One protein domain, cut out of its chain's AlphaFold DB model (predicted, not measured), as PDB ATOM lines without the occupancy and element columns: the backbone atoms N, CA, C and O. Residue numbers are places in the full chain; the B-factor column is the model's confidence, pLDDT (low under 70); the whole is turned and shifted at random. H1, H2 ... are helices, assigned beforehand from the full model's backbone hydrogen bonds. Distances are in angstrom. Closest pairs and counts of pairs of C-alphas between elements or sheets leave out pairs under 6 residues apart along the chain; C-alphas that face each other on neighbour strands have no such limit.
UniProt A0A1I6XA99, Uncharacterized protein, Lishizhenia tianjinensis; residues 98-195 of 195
ATOM      1  N   LEU A  98     344.034 162.543  39.709       89.00
ATOM      2  CA  LEU A  98     344.076 161.134  39.336       89.00
ATOM      3  C   LEU A  98     344.938 160.302  40.276       89.00
ATOM      4  O   LEU A  98     344.628 159.135  40.499       89.00
ATOM      5  N   ASP A  99     346.025 160.865  40.791       91.75
ATOM      6  CA  ASP A  99     346.983 160.094  41.572       91.75
ATOM      7  C   ASP A  99     346.477 159.862  42.990       91.75
ATOM      8  O   ASP A  99     346.582 158.741  43.490       91.75
ATOM      9  N   SER A 100     345.809 160.850  43.588       94.38
ATOM     10  CA  SER A 100     345.089 160.628  44.844       94.38
ATOM     11  C   SER A 100     343.973 159.604  44.667       94.38
ATOM     12  O   SER A 100     343.869 158.684  45.472       94.38
ATOM     13  N   LEU A 101     343.195 159.685  43.578       93.44
ATOM     14  CA  LEU A 101     342.147 158.701  43.294       93.44
ATOM     15  C   LEU A 101     342.716 157.284  43.125       93.44
ATOM     16  O   LEU A 101     342.192 156.337  43.699       93.44
ATOM     17  N   LYS A 102     343.810 157.106  42.373       92.31
ATOM     18  CA  LYS A 102     344.491 155.802  42.273       92.31
ATOM     19  C   LYS A 102     344.894 155.294  43.655       92.31
ATOM     20  O   LYS A 102     344.679 154.123  43.958       92.31
ATOM     21  N   MET A 103     345.472 156.167  44.482       94.00
ATOM     22  CA  MET A 103     345.947 155.800  45.811       94.00
ATOM     23  C   MET A 103     344.811 155.334  46.724       94.00
ATOM     24  O   MET A 103     344.993 154.348  47.435       94.00
ATOM     25  N   THR A 104     343.628 155.957  46.668       95.00
ATOM     26  CA  THR A 104     342.485 155.500  47.477       95.00
ATOM     27  C   THR A 104     342.075 154.068  47.130       95.00
ATOM     28  O   THR A 104     341.915 153.256  48.033       95.00
ATOM     29  N   TYR A 105     342.017 153.704  45.843       94.38
ATOM     30  CA  TYR A 105     341.718 152.318  45.449       94.38
ATOM     31  C   TYR A 105     342.804 151.322  45.860       94.38
ATOM     32  O   TYR A 105     342.516 150.151  46.104       94.38
ATOM     33  N   TYR A 106     344.066 151.749  45.908       93.31
ATOM     34  CA  TYR A 106     345.132 150.888  46.403       93.31
ATOM     35  C   TYR A 106     345.067 150.707  47.922       93.31
ATOM     36  O   TYR A 106     345.312 149.596  48.391       93.31
ATOM     37  N   LEU A 107     344.670 151.739  48.671       94.06
ATOM     38  CA  LEU A 107     344.425 151.669  50.116       94.06
ATOM     39  C   LEU A 107     343.239 150.764  50.485       94.06
ATOM     40  O   LEU A 107     343.240 150.188  51.569       94.06
ATOM     41  N   ASP A 108     342.274 150.569  49.583       94.00
ATOM     42  CA  ASP A 108     341.173 149.613  49.790       94.00
ATOM     43  C   ASP A 108     341.635 148.144  49.783       94.00
ATOM     44  O   ASP A 108     340.898 147.251  50.206       94.00
ATOM     45  N   VAL A 109     342.837 147.863  49.268       92.88
ATOM     46  CA  VAL A 109     343.312 146.492  49.015       92.88
ATOM     47  C   VAL A 109     344.609 146.173  49.738       92.88
ATOM     48  O   VAL A 109     344.816 145.037  50.174       92.88
ATOM     49  N   TYR A 110     345.503 147.146  49.837       92.06
ATOM     50  CA  TYR A 110     346.825 146.971  50.407       92.06
ATOM     51  C   TYR A 110     346.955 147.712  51.727       92.06
ATOM     52  O   TYR A 110     346.386 148.778  51.938       92.06
ATOM     53  N   ASP A 111     347.773 147.138  52.602       93.94
ATOM     54  CA  ASP A 111     348.149 147.771  53.854       93.94
ATOM     55  C   ASP A 111     348.891 149.097  53.608       93.94
ATOM     56  O   ASP A 111     349.807 149.166  52.778       93.94
ATOM     57  N   LYS A 112     348.488 150.141  54.342       95.62
ATOM     58  CA  LYS A 112     349.025 151.500  54.209       95.62
ATOM     59  C   LYS A 112     350.540 151.542  54.422       95.62
ATOM     60  O   LYS A 112     351.239 152.156  53.619       95.62
ATOM     61  N   GLU A 113     351.055 150.867  55.450       95.75
ATOM     62  CA  GLU A 113     352.493 150.859  55.759       95.75
ATOM     63  C   GLU A 113     353.285 150.196  54.635       95.75
ATOM     64  O   GLU A 113     354.334 150.687  54.213       95.75
ATOM     65  N   LYS A 114     352.752 149.108  54.069       92.44
ATOM     66  CA  LYS A 114     353.367 148.453  52.910       92.44
ATOM     67  C   LYS A 114     353.385 149.360  51.677       92.44
ATOM     68  O   LYS A 114     354.399 149.400  50.976       92.44
ATOM     69  N   LEU A 115     352.293 150.074  51.398       93.81
ATOM     70  CA  LEU A 115     352.236 151.042  50.297       93.81
ATOM     71  C   LEU A 115     353.258 152.162  50.500       93.81
ATOM     72  O   LEU A 115     354.030 152.458  49.585       93.81
ATOM     73  N   LYS A 116     353.321 152.717  51.713       95.88
ATOM     74  CA  LYS A 116     354.298 153.735  52.099       95.88
ATOM     75  C   LYS A 116     355.730 153.254  51.903       95.88
ATOM     76  O   LYS A 116     356.510 153.926  51.235       95.88
ATOM     77  N   GLN A 117     356.063 152.064  52.397       95.12
ATOM     78  CA  GLN A 117     357.397 151.487  52.254       95.12
ATOM     79  C   GLN A 117     357.806 151.329  50.780       95.12
ATOM     80  O   GLN A 117     358.946 151.629  50.416       95.12
ATOM     81  N   GLN A 118     356.897 150.856  49.924       93.00
ATOM     82  CA  GLN A 118     357.158 150.704  48.488       93.00
ATOM     83  C   GLN A 118     357.345 152.060  47.804       93.00
ATOM     84  O   GLN A 118     358.276 152.222  47.015       93.00
ATOM     85  N   MET A 119     356.506 153.039  48.143       94.06
ATOM     86  CA  MET A 119     356.608 154.408  47.641       94.06
ATOM     87  C   MET A 119     357.941 155.045  48.045       94.06
ATOM     88  O   MET A 119     358.662 155.546  47.190       94.06
ATOM     89  N   ASP A 120     358.318 154.952  49.320       95.50
ATOM     90  CA  ASP A 120     359.592 155.467  49.824       95.50
ATOM     91  C   ASP A 120     360.787 154.798  49.143       95.50
ATOM     92  O   ASP A 120     361.721 155.480  48.727       95.50
ATOM     93  N   THR A 121     360.731 153.479  48.948       93.50
ATOM     94  CA  THR A 121     361.778 152.739  48.227       93.50
ATOM     95  C   THR A 121     361.914 153.231  46.787       93.50
ATOM     96  O   THR A 121     363.027 153.460  46.315       93.50
ATOM     97  N   ALA A 122     360.794 153.425  46.089       91.88
ATOM     98  CA  ALA A 122     360.786 153.905  44.713       91.88
ATOM     99  C   ALA A 122     361.280 155.358  44.609       91.88
ATOM    100  O   ALA A 122     362.054 155.671  43.707       91.88
ATOM    101  N   ILE A 123     360.892 156.230  45.550       93.56
ATOM    102  CA  ILE A 123     361.370 157.618  45.630       93.56
ATOM    103  C   ILE A 123     362.880 157.633  45.838       93.56
ATOM    104  O   ILE A 123     363.584 158.385  45.166       93.56
ATOM    105  N   GLU A 124     363.402 156.798  46.737       93.44
ATOM    106  CA  GLU A 124     364.837 156.767  47.000       93.44
ATOM    107  C   GLU A 124     365.656 156.193  45.846       93.44
ATOM    108  O   GLU A 124     366.767 156.675  45.606       93.44
ATOM    109  N   ALA A 125     365.083 155.255  45.091       90.25
ATOM    110  CA  ALA A 125     365.685 154.669  43.898       90.25
ATOM    111  C   ALA A 125     365.722 155.611  42.681       90.25
ATOM    112  O   ALA A 125     366.368 155.274  41.690       90.25
ATOM    113  N   LEU A 126     365.064 156.777  42.729       88.00
ATOM    114  CA  LEU A 126     365.167 157.771  41.661       88.00
ATOM    115  C   LEU A 126     366.621 158.227  41.510       88.00
ATOM    116  O   LEU A 126     367.218 158.782  42.437       88.00
ATOM    117  N   THR A 127     367.167 158.033  40.315       82.69
ATOM    118  CA  THR A 127     368.504 158.488  39.936       82.69
ATOM    119  C   THR A 127     368.423 159.605  38.905       82.69
ATOM    120  O   THR A 127     367.475 159.641  38.117       82.69
ATOM    121  N   PRO A 128     369.424 160.495  38.846       73.62
ATOM    122  CA  PRO A 128     369.520 161.430  37.750       73.62
ATOM    123  C   PRO A 128     369.816 160.682  36.449       73.62
ATOM    124  O   PRO A 128     370.898 160.111  36.328       73.62
ATOM    125  N   ASP A 129     368.893 160.681  35.486       60.72
ATOM    126  CA  ASP A 129     369.226 160.266  34.125       60.72
ATOM    127  C   ASP A 129     369.711 161.496  33.335       60.72
ATOM    128  O   ASP A 129     369.043 162.530  33.282       60.72
ATOM    129  N   SER A 130     370.913 161.400  32.765       51.28
ATOM    130  CA  SER A 130     371.655 162.440  32.027       51.28
ATOM    131  C   SER A 130     372.358 163.567  32.815       51.28
ATOM    132  O   SER A 130     371.910 164.106  33.826       51.28
ATOM    133  N   THR A 131     373.501 163.982  32.264       49.66
ATOM    134  CA  THR A 131     374.366 165.084  32.713       49.66
ATOM    135  C   THR A 131     373.778 166.485  32.479       49.66
ATOM    136  O   THR A 131     374.398 167.464  32.884       49.66
ATOM    137  N   ASN A 132     372.581 166.598  31.884       52.81
ATOM    138  CA  ASN A 132     371.872 167.860  31.642       52.81
ATOM    139  C   ASN A 132     370.419 167.778  32.138       52.81
ATOM    140  O   ASN A 132     369.450 167.812  31.382       52.81
ATOM    141  N   PHE A 133     370.287 167.751  33.463       57.66
ATOM    142  CA  PHE A 133     369.024 167.636  34.200       57.66
ATOM    143  C   PHE A 133     367.946 168.679  33.857       57.66
ATOM    144  O   PHE A 133     366.787 168.503  34.215       57.66
ATOM    145  N   ARG A 134     368.316 169.778  33.187       54.44
ATOM    146  CA  ARG A 134     367.406 170.877  32.833       54.44
ATOM    147  C   ARG A 134     366.731 170.737  31.467       54.44
ATOM    148  O   ARG A 134     365.814 171.501  31.185       54.44
ATOM    149  N   GLU A 135     367.164 169.807  30.618       55.56
ATOM    150  CA  GLU A 135     366.616 169.661  29.256       55.56
ATOM    151  C   GLU A 135     365.684 168.446  29.110       55.56
ATOM    152  O   GLU A 135     364.842 168.433  28.216       55.56
ATOM    153  N   TYR A 136     365.742 167.494  30.050       55.25
ATOM    154  CA  TYR A 136     364.999 166.227  30.006       55.25
ATOM    155  C   TYR A 136     364.176 165.965  31.277       55.25
ATOM    156  O   TYR A 136     364.152 164.866  31.821       55.25
ATOM    157  N   PHE A 137     363.456 166.978  31.770       57.12
ATOM    158  CA  PHE A 137     362.646 166.864  32.996       57.12
ATOM    159  C   PHE A 137     361.571 165.754  32.968       57.12
ATOM    160  O   PHE A 137     360.997 165.444  34.007       57.12
ATOM    161  N   TYR A 138     361.293 165.155  31.807       56.88
ATOM    162  CA  TYR A 138     360.334 164.059  31.652       56.88
ATOM    163  C   TYR A 138     360.905 162.673  31.986       56.88
ATOM    164  O   TYR A 138     360.130 161.725  32.098       56.88
ATOM    165  N   ASP A 139     362.221 162.544  32.178       59.53
ATOM    166  CA  ASP A 139     362.860 161.228  32.299       59.53
ATOM    167  C   ASP A 139     362.800 160.666  33.734       59.53
ATOM    168  O   ASP A 139     362.935 159.460  33.943       59.53
ATOM    169  N   ILE A 140     362.506 161.504  34.741       68.81
ATOM    170  CA  ILE A 140     362.348 161.066  36.139       68.81
ATOM    171  C   ILE A 140     360.906 160.605  36.380       68.81
ATOM    172  O   ILE A 140     360.064 161.340  36.905       68.81
ATOM    173  N   THR A 141     360.614 159.363  36.005       73.44
ATOM    174  CA  THR A 141     359.309 158.742  36.271       73.44
ATOM    175  C   THR A 141     359.365 157.872  37.525       73.44
ATOM    176  O   THR A 141     360.164 156.941  37.607       73.44
ATOM    177  N   LEU A 142     358.480 158.137  38.490       82.06
ATOM    178  CA  LEU A 142     358.277 157.266  39.647       82.06
ATOM    179  C   LEU A 142     357.284 156.153  39.290       82.06
ATOM    180  O   LEU A 142     356.105 156.420  39.056       82.06
ATOM    181  N   ASN A 143     357.763 154.909  39.283       81.50
ATOM    182  CA  ASN A 143     356.940 153.715  39.110       81.50
ATOM    183  C   ASN A 143     357.050 152.841  40.360       81.50
ATOM    184  O   ASN A 143     358.146 152.416  40.724       81.50
ATOM    185  N   VAL A 144     355.921 152.578  41.016       84.25
ATOM    186  CA  VAL A 144     355.865 151.825  42.275       84.25
ATOM    187  C   VAL A 144     355.159 150.499  42.047       84.25
ATOM    188  O   VAL A 144     353.982 150.480  41.699       84.25
ATOM    189  N   THR A 145     355.835 149.379  42.289       81.06
ATOM    190  CA  THR A 145     355.289 148.051  41.976       81.06
ATOM    191  C   THR A 145     354.864 147.307  43.236       81.06
ATOM    192  O   THR A 145     355.683 146.726  43.936       81.06
ATOM    193  N   PHE A 146     353.560 147.261  43.500       77.75
ATOM    194  CA  PHE A 146     352.971 146.409  44.545       77.75
ATOM    195  C   PHE A 146     351.801 145.543  44.031       77.75
ATOM    196  O   PHE A 146     351.246 144.741  44.783       77.75
ATOM    197  N   ALA A 147     351.477 145.668  42.740       71.19
ATOM    198  CA  ALA A 147     350.491 144.895  41.988       71.19
ATOM    199  C   ALA A 147     351.023 144.618  40.567       71.19
ATOM    200  O   ALA A 147     352.007 145.235  40.155       71.19
ATOM    201  N   ASP A 148     350.341 143.760  39.800       69.12
ATOM    202  CA  ASP A 148     350.709 143.438  38.405       69.12
ATOM    203  C   ASP A 148     350.835 144.682  37.510       69.12
ATOM    204  O   ASP A 148     351.639 144.705  36.583       69.12
ATOM    205  N   ASN A 149     350.066 145.736  37.807       71.69
ATOM    206  CA  ASN A 149     350.275 147.069  37.252       71.69
ATOM    207  C   ASN A 149     350.440 148.038  38.427       71.69
ATOM    208  O   ASN A 149     349.467 148.379  39.100       71.69
ATOM    209  N   GLY A 150     351.685 148.410  38.709       78.06
ATOM    210  CA  GLY A 150     352.035 149.330  39.785       78.06
ATOM    211  C   GLY A 150     351.407 150.721  39.649       78.06
ATOM    212  O   GLY A 150     350.798 151.052  38.634       78.06
ATOM    213  N   PHE A 151     351.575 151.550  40.674       88.38
ATOM    214  CA  PHE A 151     351.201 152.959  40.643       88.38
ATOM    215  C   PHE A 151     352.218 153.754  39.814       88.38
ATOM    216  O   PHE A 151     353.424 153.697  40.078       88.38
ATOM    217  N   SER A 152     351.720 154.530  38.854       87.62
ATOM    218  CA  SER A 152     352.508 155.497  38.086       87.62
ATOM    219  C   SER A 152     351.894 156.882  38.238       87.62
ATOM    220  O   SER A 152     350.678 157.047  38.067       87.62
ATOM    221  N   ILE A 153     352.739 157.875  38.527       88.00
ATOM    222  CA  ILE A 153     352.319 159.278  38.625       88.00
ATOM    223  C   ILE A 153     351.791 159.740  37.263       88.00
ATOM    224  O   ILE A 153     352.380 159.462  36.216       88.00
ATOM    225  N   SER A 154     350.658 160.435  37.271       87.81
ATOM    226  CA  SER A 154     350.062 161.025  36.078       87.81
ATOM    227  C   SER A 154     350.961 162.098  35.457       87.81
ATOM    228  O   SER A 154     351.728 162.782  36.135       87.81
ATOM    229  N   TYR A 155     350.836 162.293  34.143       83.50
ATOM    230  CA  TYR A 155     351.624 163.292  33.418       83.50
ATOM    231  C   TYR A 155     351.453 164.713  33.986       83.50
ATOM    232  O   TYR A 155     352.427 165.458  34.108       83.50
ATOM    233  N   GLU A 156     350.231 165.083  34.376       84.12
ATOM    234  CA  GLU A 156     349.956 166.395  34.970       84.12
ATOM    235  C   GLU A 156     350.657 166.580  36.322       84.12
ATOM    236  O   GLU A 156     351.298 167.613  36.541       84.12
ATOM    237  N   ASN A 157     350.637 165.565  37.193       87.75
ATOM    238  CA  ASN A 157     351.349 165.647  38.468       87.75
ATOM    239  C   ASN A 157     352.865 165.642  38.284       87.75
ATOM    240  O   ASN A 157     353.535 166.403  38.971       87.75
ATOM    241  N   ILE A 158     353.420 164.913  37.309       87.62
ATOM    242  CA  ILE A 158     354.855 165.015  36.978       87.62
ATOM    243  C   ILE A 158     355.225 166.474  36.660       87.62
ATOM    244  O   ILE A 158     356.196 167.012  37.195       87.62
ATOM    245  N   ARG A 159     354.421 167.172  35.847       85.81
ATOM    246  CA  ARG A 159     354.660 168.593  35.530       85.81
ATOM    247  C   ARG A 159     354.522 169.505  36.747       85.81
ATOM    248  O   ARG A 159     355.278 170.474  36.853       85.81
ATOM    249  N   SER A 160     353.560 169.235  37.629       89.00
ATOM    250  CA  SER A 160     353.389 169.964  38.892       89.00
ATOM    251  C   SER A 160     354.607 169.785  39.802       89.00
ATOM    252  O   SER A 160     355.212 170.770  40.230       89.00
ATOM    253  N   LEU A 161     355.041 168.539  39.986       91.00
ATOM    254  CA  LEU A 161     356.193 168.148  40.790       91.00
ATOM    255  C   LEU A 161     357.480 168.817  40.324       91.00
ATOM    256  O   LEU A 161     358.227 169.342  41.143       91.00
ATOM    257  N   ILE A 162     357.720 168.880  39.010       89.19
ATOM    258  CA  ILE A 162     358.881 169.589  38.450       89.19
ATOM    259  C   ILE A 162     358.858 171.065  38.861       89.19
ATOM    260  O   ILE A 162     359.856 171.592  39.353       89.19
ATOM    261  N   LYS A 163     357.716 171.747  38.700       90.50
ATOM    262  CA  LYS A 163     357.579 173.159  39.096       90.50
ATOM    263  C   LYS A 163     357.790 173.336  40.597       90.50
ATOM    264  O   LYS A 163     358.465 174.276  41.011       90.50
ATOM    265  N   ARG A 164     357.236 172.436  41.411       93.56
ATOM    266  CA  ARG A 164     357.370 172.470  42.869       93.56
ATOM    267  C   ARG A 164     358.817 172.253  43.307       93.56
ATOM    268  O   ARG A 164     359.315 173.021  44.124       93.56
ATOM    269  N   ALA A 165     359.505 171.291  42.704       92.06
ATOM    270  CA  ALA A 165     360.915 171.012  42.943       92.06
ATOM    271  C   ALA A 165     361.805 172.220  42.620       92.06
ATOM    272  O   ALA A 165     362.678 172.555  43.417       92.06
ATOM    273  N   LEU A 166     361.547 172.935  41.514       91.44
ATOM    274  CA  LEU A 166     362.265 174.178  41.191       91.44
ATOM    275  C   LEU A 166     362.098 175.235  42.292       91.44
ATOM    276  O   LEU A 166     363.078 175.849  42.707       91.44
ATOM    277  N   VAL A 167     360.877 175.411  42.810       95.50
ATOM    278  CA  VAL A 167     360.597 176.358  43.905       95.50
ATOM    279  C   VAL A 167     361.279 175.933  45.210       95.50
ATOM    280  O   VAL A 167     361.818 176.777  45.927       95.50
ATOM    281  N   ILE A 168     361.267 174.637  45.542       95.88
ATOM    282  CA  ILE A 168     361.953 174.100  46.728       95.88
ATOM    283  C   ILE A 168     363.463 174.325  46.609       95.88
ATOM    284  O   ILE A 168     364.077 174.788  47.569       95.88
ATOM    285  N   GLN A 169     364.044 174.055  45.439       94.00
ATOM    286  CA  GLN A 169     365.466 174.253  45.174       94.00
ATOM    287  C   GLN A 169     365.870 175.731  45.260       94.00
ATOM    288  O   GLN A 169     366.891 176.052  45.863       94.00
ATOM    289  N   GLU A 170     365.071 176.646  44.703       94.38
ATOM    290  CA  GLU A 170     365.341 178.088  44.765       94.38
ATOM    291  C   GLU A 170     365.396 178.595  46.214       94.38
ATOM    292  O   GLU A 170     366.278 179.377  46.573       94.38
ATOM    293  N   LYS A 171     364.492 178.098  47.068       97.25
ATOM    294  CA  LYS A 171     364.454 178.425  48.501       97.25
ATOM    295  C   LYS A 171     365.559 177.742  49.307       97.25
ATOM    296  O   LYS A 171     365.962 178.264  50.343       97.25
ATOM    297  N   ASN A 172     366.046 176.593  48.845       96.75
ATOM    298  CA  ASN A 172     367.027 175.761  49.533       96.75
ATOM    299  C   ASN A 172     368.217 175.498  48.607       96.75
ATOM    300  O   ASN A 172     368.403 174.385  48.127       96.75
ATOM    301  N   GLN A 173     369.046 176.520  48.383       91.31
ATOM    302  CA  GLN A 173     370.147 176.489  47.403       91.31
ATOM    303  C   GLN A 173     371.183 175.368  47.614       91.31
ATOM    304  O   GLN A 173     371.988 175.105  46.725       91.31
ATOM    305  N   HIS A 174     371.183 174.721  48.783       94.31
ATOM    306  CA  HIS A 174     372.042 173.580  49.089       94.31
ATOM    307  C   HIS A 174     371.502 172.242  48.554       94.31
ATOM    308  O   HIS A 174     372.271 171.291  48.463       94.31
ATOM    309  N   LEU A 175     370.211 172.154  48.211       93.12
ATOM    310  CA  LEU A 175     369.601 170.939  47.678       93.12
ATOM    311  C   LEU A 175     369.859 170.805  46.175       93.12
ATOM    312  O   LEU A 175     369.675 171.738  45.383       93.12
ATOM    313  N   SER A 176     370.208 169.594  45.752       90.75
ATOM    314  CA  SER A 176     370.111 169.200  44.353       90.75
ATOM    315  C   SER A 176     368.647 169.198  43.893       90.75
ATOM    316  O   SER A 176     367.714 169.084  44.690       90.75
ATOM    317  N   PHE A 177     368.423 169.293  42.580       88.62
ATOM    318  CA  PHE A 177     367.062 169.224  42.042       88.62
ATOM    319  C   PHE A 177     366.405 167.872  42.348       88.62
ATOM    320  O   PHE A 177     365.221 167.834  42.658       88.62
ATOM    321  N   LEU A 178     367.168 166.770  42.310       89.75
ATOM    322  CA  LEU A 178     366.657 165.444  42.661       89.75
ATOM    323  C   LEU A 178     366.158 165.401  44.110       89.75
ATOM    324  O   LEU A 178     365.066 164.901  44.355       89.75
ATOM    325  N   GLU A 179     366.910 165.952  45.063       92.25
ATOM    326  CA  GLU A 179     366.465 166.038  46.461       92.25
ATOM    327  C   GLU A 179     365.208 166.901  46.594       92.25
ATOM    328  O   GLU A 179     364.241 166.487  47.230       92.25
ATOM    329  N   ALA A 180     365.173 168.057  45.927       93.50
ATOM    330  CA  ALA A 180     363.992 168.913  45.895       93.50
ATOM    331  C   ALA A 180     362.771 168.215  45.259       93.50
ATOM    332  O   ALA A 180     361.645 168.419  45.707       93.50
ATOM    333  N   TYR A 181     362.978 167.363  44.254       91.94
ATOM    334  CA  TYR A 181     361.933 166.570  43.604       91.94
ATOM    335  C   TYR A 181     361.421 165.438  44.501       91.94
ATOM    336  O   TYR A 181     360.213 165.267  44.640       91.94
ATOM    337  N   LYS A 182     362.320 164.719  45.186       94.00
ATOM    338  CA  LYS A 182     361.951 163.726  46.207       94.00
ATOM    339  C   LYS A 182     361.133 164.360  47.339       94.00
ATOM    340  O   LYS A 182     360.209 163.727  47.840       94.00
ATOM    341  N   LEU A 183     361.456 165.592  47.743       96.12
ATOM    342  CA  LEU A 183     360.658 166.354  48.710       96.12
ATOM    343  C   LEU A 183     359.301 166.757  48.131       96.12
ATOM    344  O   LEU A 183     358.291 166.539  48.788       96.12
ATOM    345  N   ALA A 184     359.263 167.265  46.896       95.56
ATOM    346  CA  ALA A 184     358.014 167.620  46.226       95.56
ATOM    347  C   ALA A 184     357.038 166.434  46.169       95.56
ATOM    348  O   ALA A 184     355.875 166.612  46.500       95.56
ATOM    349  N   ILE A 185     357.514 165.222  45.844       95.06
ATOM    350  CA  ILE A 185     356.683 164.002  45.847       95.06
ATOM    351  C   ILE A 185     356.038 163.765  47.213       95.06
ATOM    352  O   ILE A 185     354.863 163.420  47.281       95.06
ATOM    353  N   ARG A 186     356.790 163.962  48.300       96.56
ATOM    354  CA  ARG A 186     356.293 163.746  49.665       96.56
ATOM    355  C   ARG A 186     355.299 164.812  50.126       96.56
ATOM    356  O   ARG A 186     354.548 164.565  51.057       96.56
ATOM    357  N   GLU A 187     355.277 165.971  49.472       96.00
ATOM    358  CA  GLU A 187     354.291 167.029  49.721       96.00
ATOM    359  C   GLU A 187     352.983 166.835  48.927       96.00
ATOM    360  O   GLU A 187     352.013 167.547  49.188       96.00
ATOM    361  N   GLU A 188     352.934 165.918  47.953       95.00
ATOM    362  CA  GLU A 188     351.742 165.713  47.123       95.00
ATOM    363  C   GLU A 188     350.615 164.998  47.873       95.00
ATOM    364  O   GLU A 188     350.840 164.084  48.674       95.00
ATOM    365  N   ALA A 189     349.374 165.353  47.531       95.12
ATOM    366  CA  ALA A 189     348.174 164.819  48.175       95.12
ATOM    367  C   ALA A 189     348.140 163.281  48.164       95.12
ATOM    368  O   ALA A 189     347.889 162.666  49.202       95.12
ATOM    369  N   PHE A 190     348.497 162.650  47.040       94.56
ATOM    370  CA  PHE A 190     348.503 161.191  46.930       94.56
ATOM    371  C   PHE A 190     349.492 160.518  47.891       94.56
ATOM    372  O   PHE A 190     349.243 159.397  48.327       94.56
ATOM    373  N   TYR A 191     350.609 161.175  48.222       96.38
ATOM    374  CA  TYR A 191     351.586 160.645  49.167       96.38
ATOM    375  C   TYR A 191     351.105 160.849  50.605       96.38
ATOM    376  O   TYR A 191     351.178 159.920  51.402       96.38
ATOM    377  N   THR A 192     350.526 162.014  50.923       96.62
ATOM    378  CA  THR A 192     350.005 162.307  52.275       96.62
ATOM    379  C   THR A 192     348.882 161.364  52.724       96.62
ATOM    380  O   THR A 192     348.679 161.171  53.917       96.62
ATOM    381  N   LEU A 193     348.184 160.697  51.795       96.31
ATOM    382  CA  LEU A 193     347.222 159.632  52.122       96.31
ATOM    383  C   LEU A 193     347.867 158.420  52.822       96.31
ATOM    384  O   LEU A 193     347.163 157.616  53.443       96.31
ATOM    385  N   LEU A 194     349.188 158.275  52.708       95.75
ATOM    386  CA  LEU A 194     349.982 157.206  53.308       95.75
ATOM    387  C   LEU A 194     350.515 157.552  54.707       95.75
ATOM    388  O   LEU A 194     351.135 156.688  55.324       95.75
ATOM    389  N   GLU A 195     350.286 158.775  55.194       91.69
ATOM    390  CA  GLU A 195     350.669 159.235  56.540       91.69
ATOM    391  C   GLU A 195     349.603 158.930  57.610       91.69
ATOM    392  O   GLU A 195     348.453 158.545  57.258       91.69
TER     393      GLU A 195
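AT A GLANCE: This is residues 98 to 195 of the 195 residues of an uncharacterized protein of Lishizhenia tianjinensis (UniProt A0A1I6XA99). This is an elongated helical body in which H3 and H4 cross steeply toward one end, short H5 packs on H1 at the other end, and H2 runs along one side. The long link of residues 125 to 154 covers another side of the helices: it reaches out past the H3 and H4 end, turns back toward the H1 end, and loops round there before it enters H3. The printed part has 98 residues with five named helices, in the order H1 H2 H3 H4 H5, and no named strand; the class is all helix. The whole is compact, with a radius of gyration of the C-alphas of 13.5 A, and its spans are 39 by 24 by 22 A.

HOW THE PARTS SIT: Begin with H1, residues 98 to 107, and go on to H2, residues 112 to 124: they are close but not clearly touching, at a steep tilt of 48 degrees, opposite ways, with Leu 107 and Leu 115 as the closest C-alphas, 7.8 A apart. Next look at H3, residues 155 to 171, and H4, residues 177 to 187, which touch at a steep tilt of 65 degrees, opposite ways; their closest C-alphas, those of Ala 165 and Tyr 181, are 4.6 A apart. H2 only just touches H4, with 3 pairs of C-alphas within 8 A and with residues 123 to 124 alone; the closest C-alphas, those of Ile 123 and Lys 182, are 6.2 A apart, at a shallow tilt of 15 degrees, opposite ways. H5, residues 189 to 192, touches H1, where the closest C-alphas, those of Ser 100 and Phe 190, are 4.0 A apart. H1 and H4 are apart, and so are H2 and H3, and H3 and H5. In H1, H2, H3 and H4 every O i to N i+4 pair is within hydrogen-bond range; H5 is too short for such a pair, and its one O i to N i+3 pair is within range.

IN THESE COORDINATES: Find C-alpha 98 at (344.076, 161.134, 39.336); from there H1 runs 14.3 A to C-alpha 107. H2 spans 18.2 A from C-alpha 112 to C-alpha 124. Find C-alpha 155 at (351.624, 163.292, 33.418), where H3, the longest helix, begins its 24.9 A. H4 spans 15.1 A, and four-residue H5 ends at C-alpha 192, at (350.005, 162.307, 52.275).

THE WHOLE: The two C-alphas farthest apart, those of Asp 108 and Thr 131, are 40.4 A apart. The printed part has no cut. The link from H2 to H3 is long, 30 residues, and in it residues 143 to 144 pair with residues 151 to 152, antiparallel; the other links are tight. The mean pLDDT of the printed part is 86.4, and residues 129 to 140 and residue 148 are under 70.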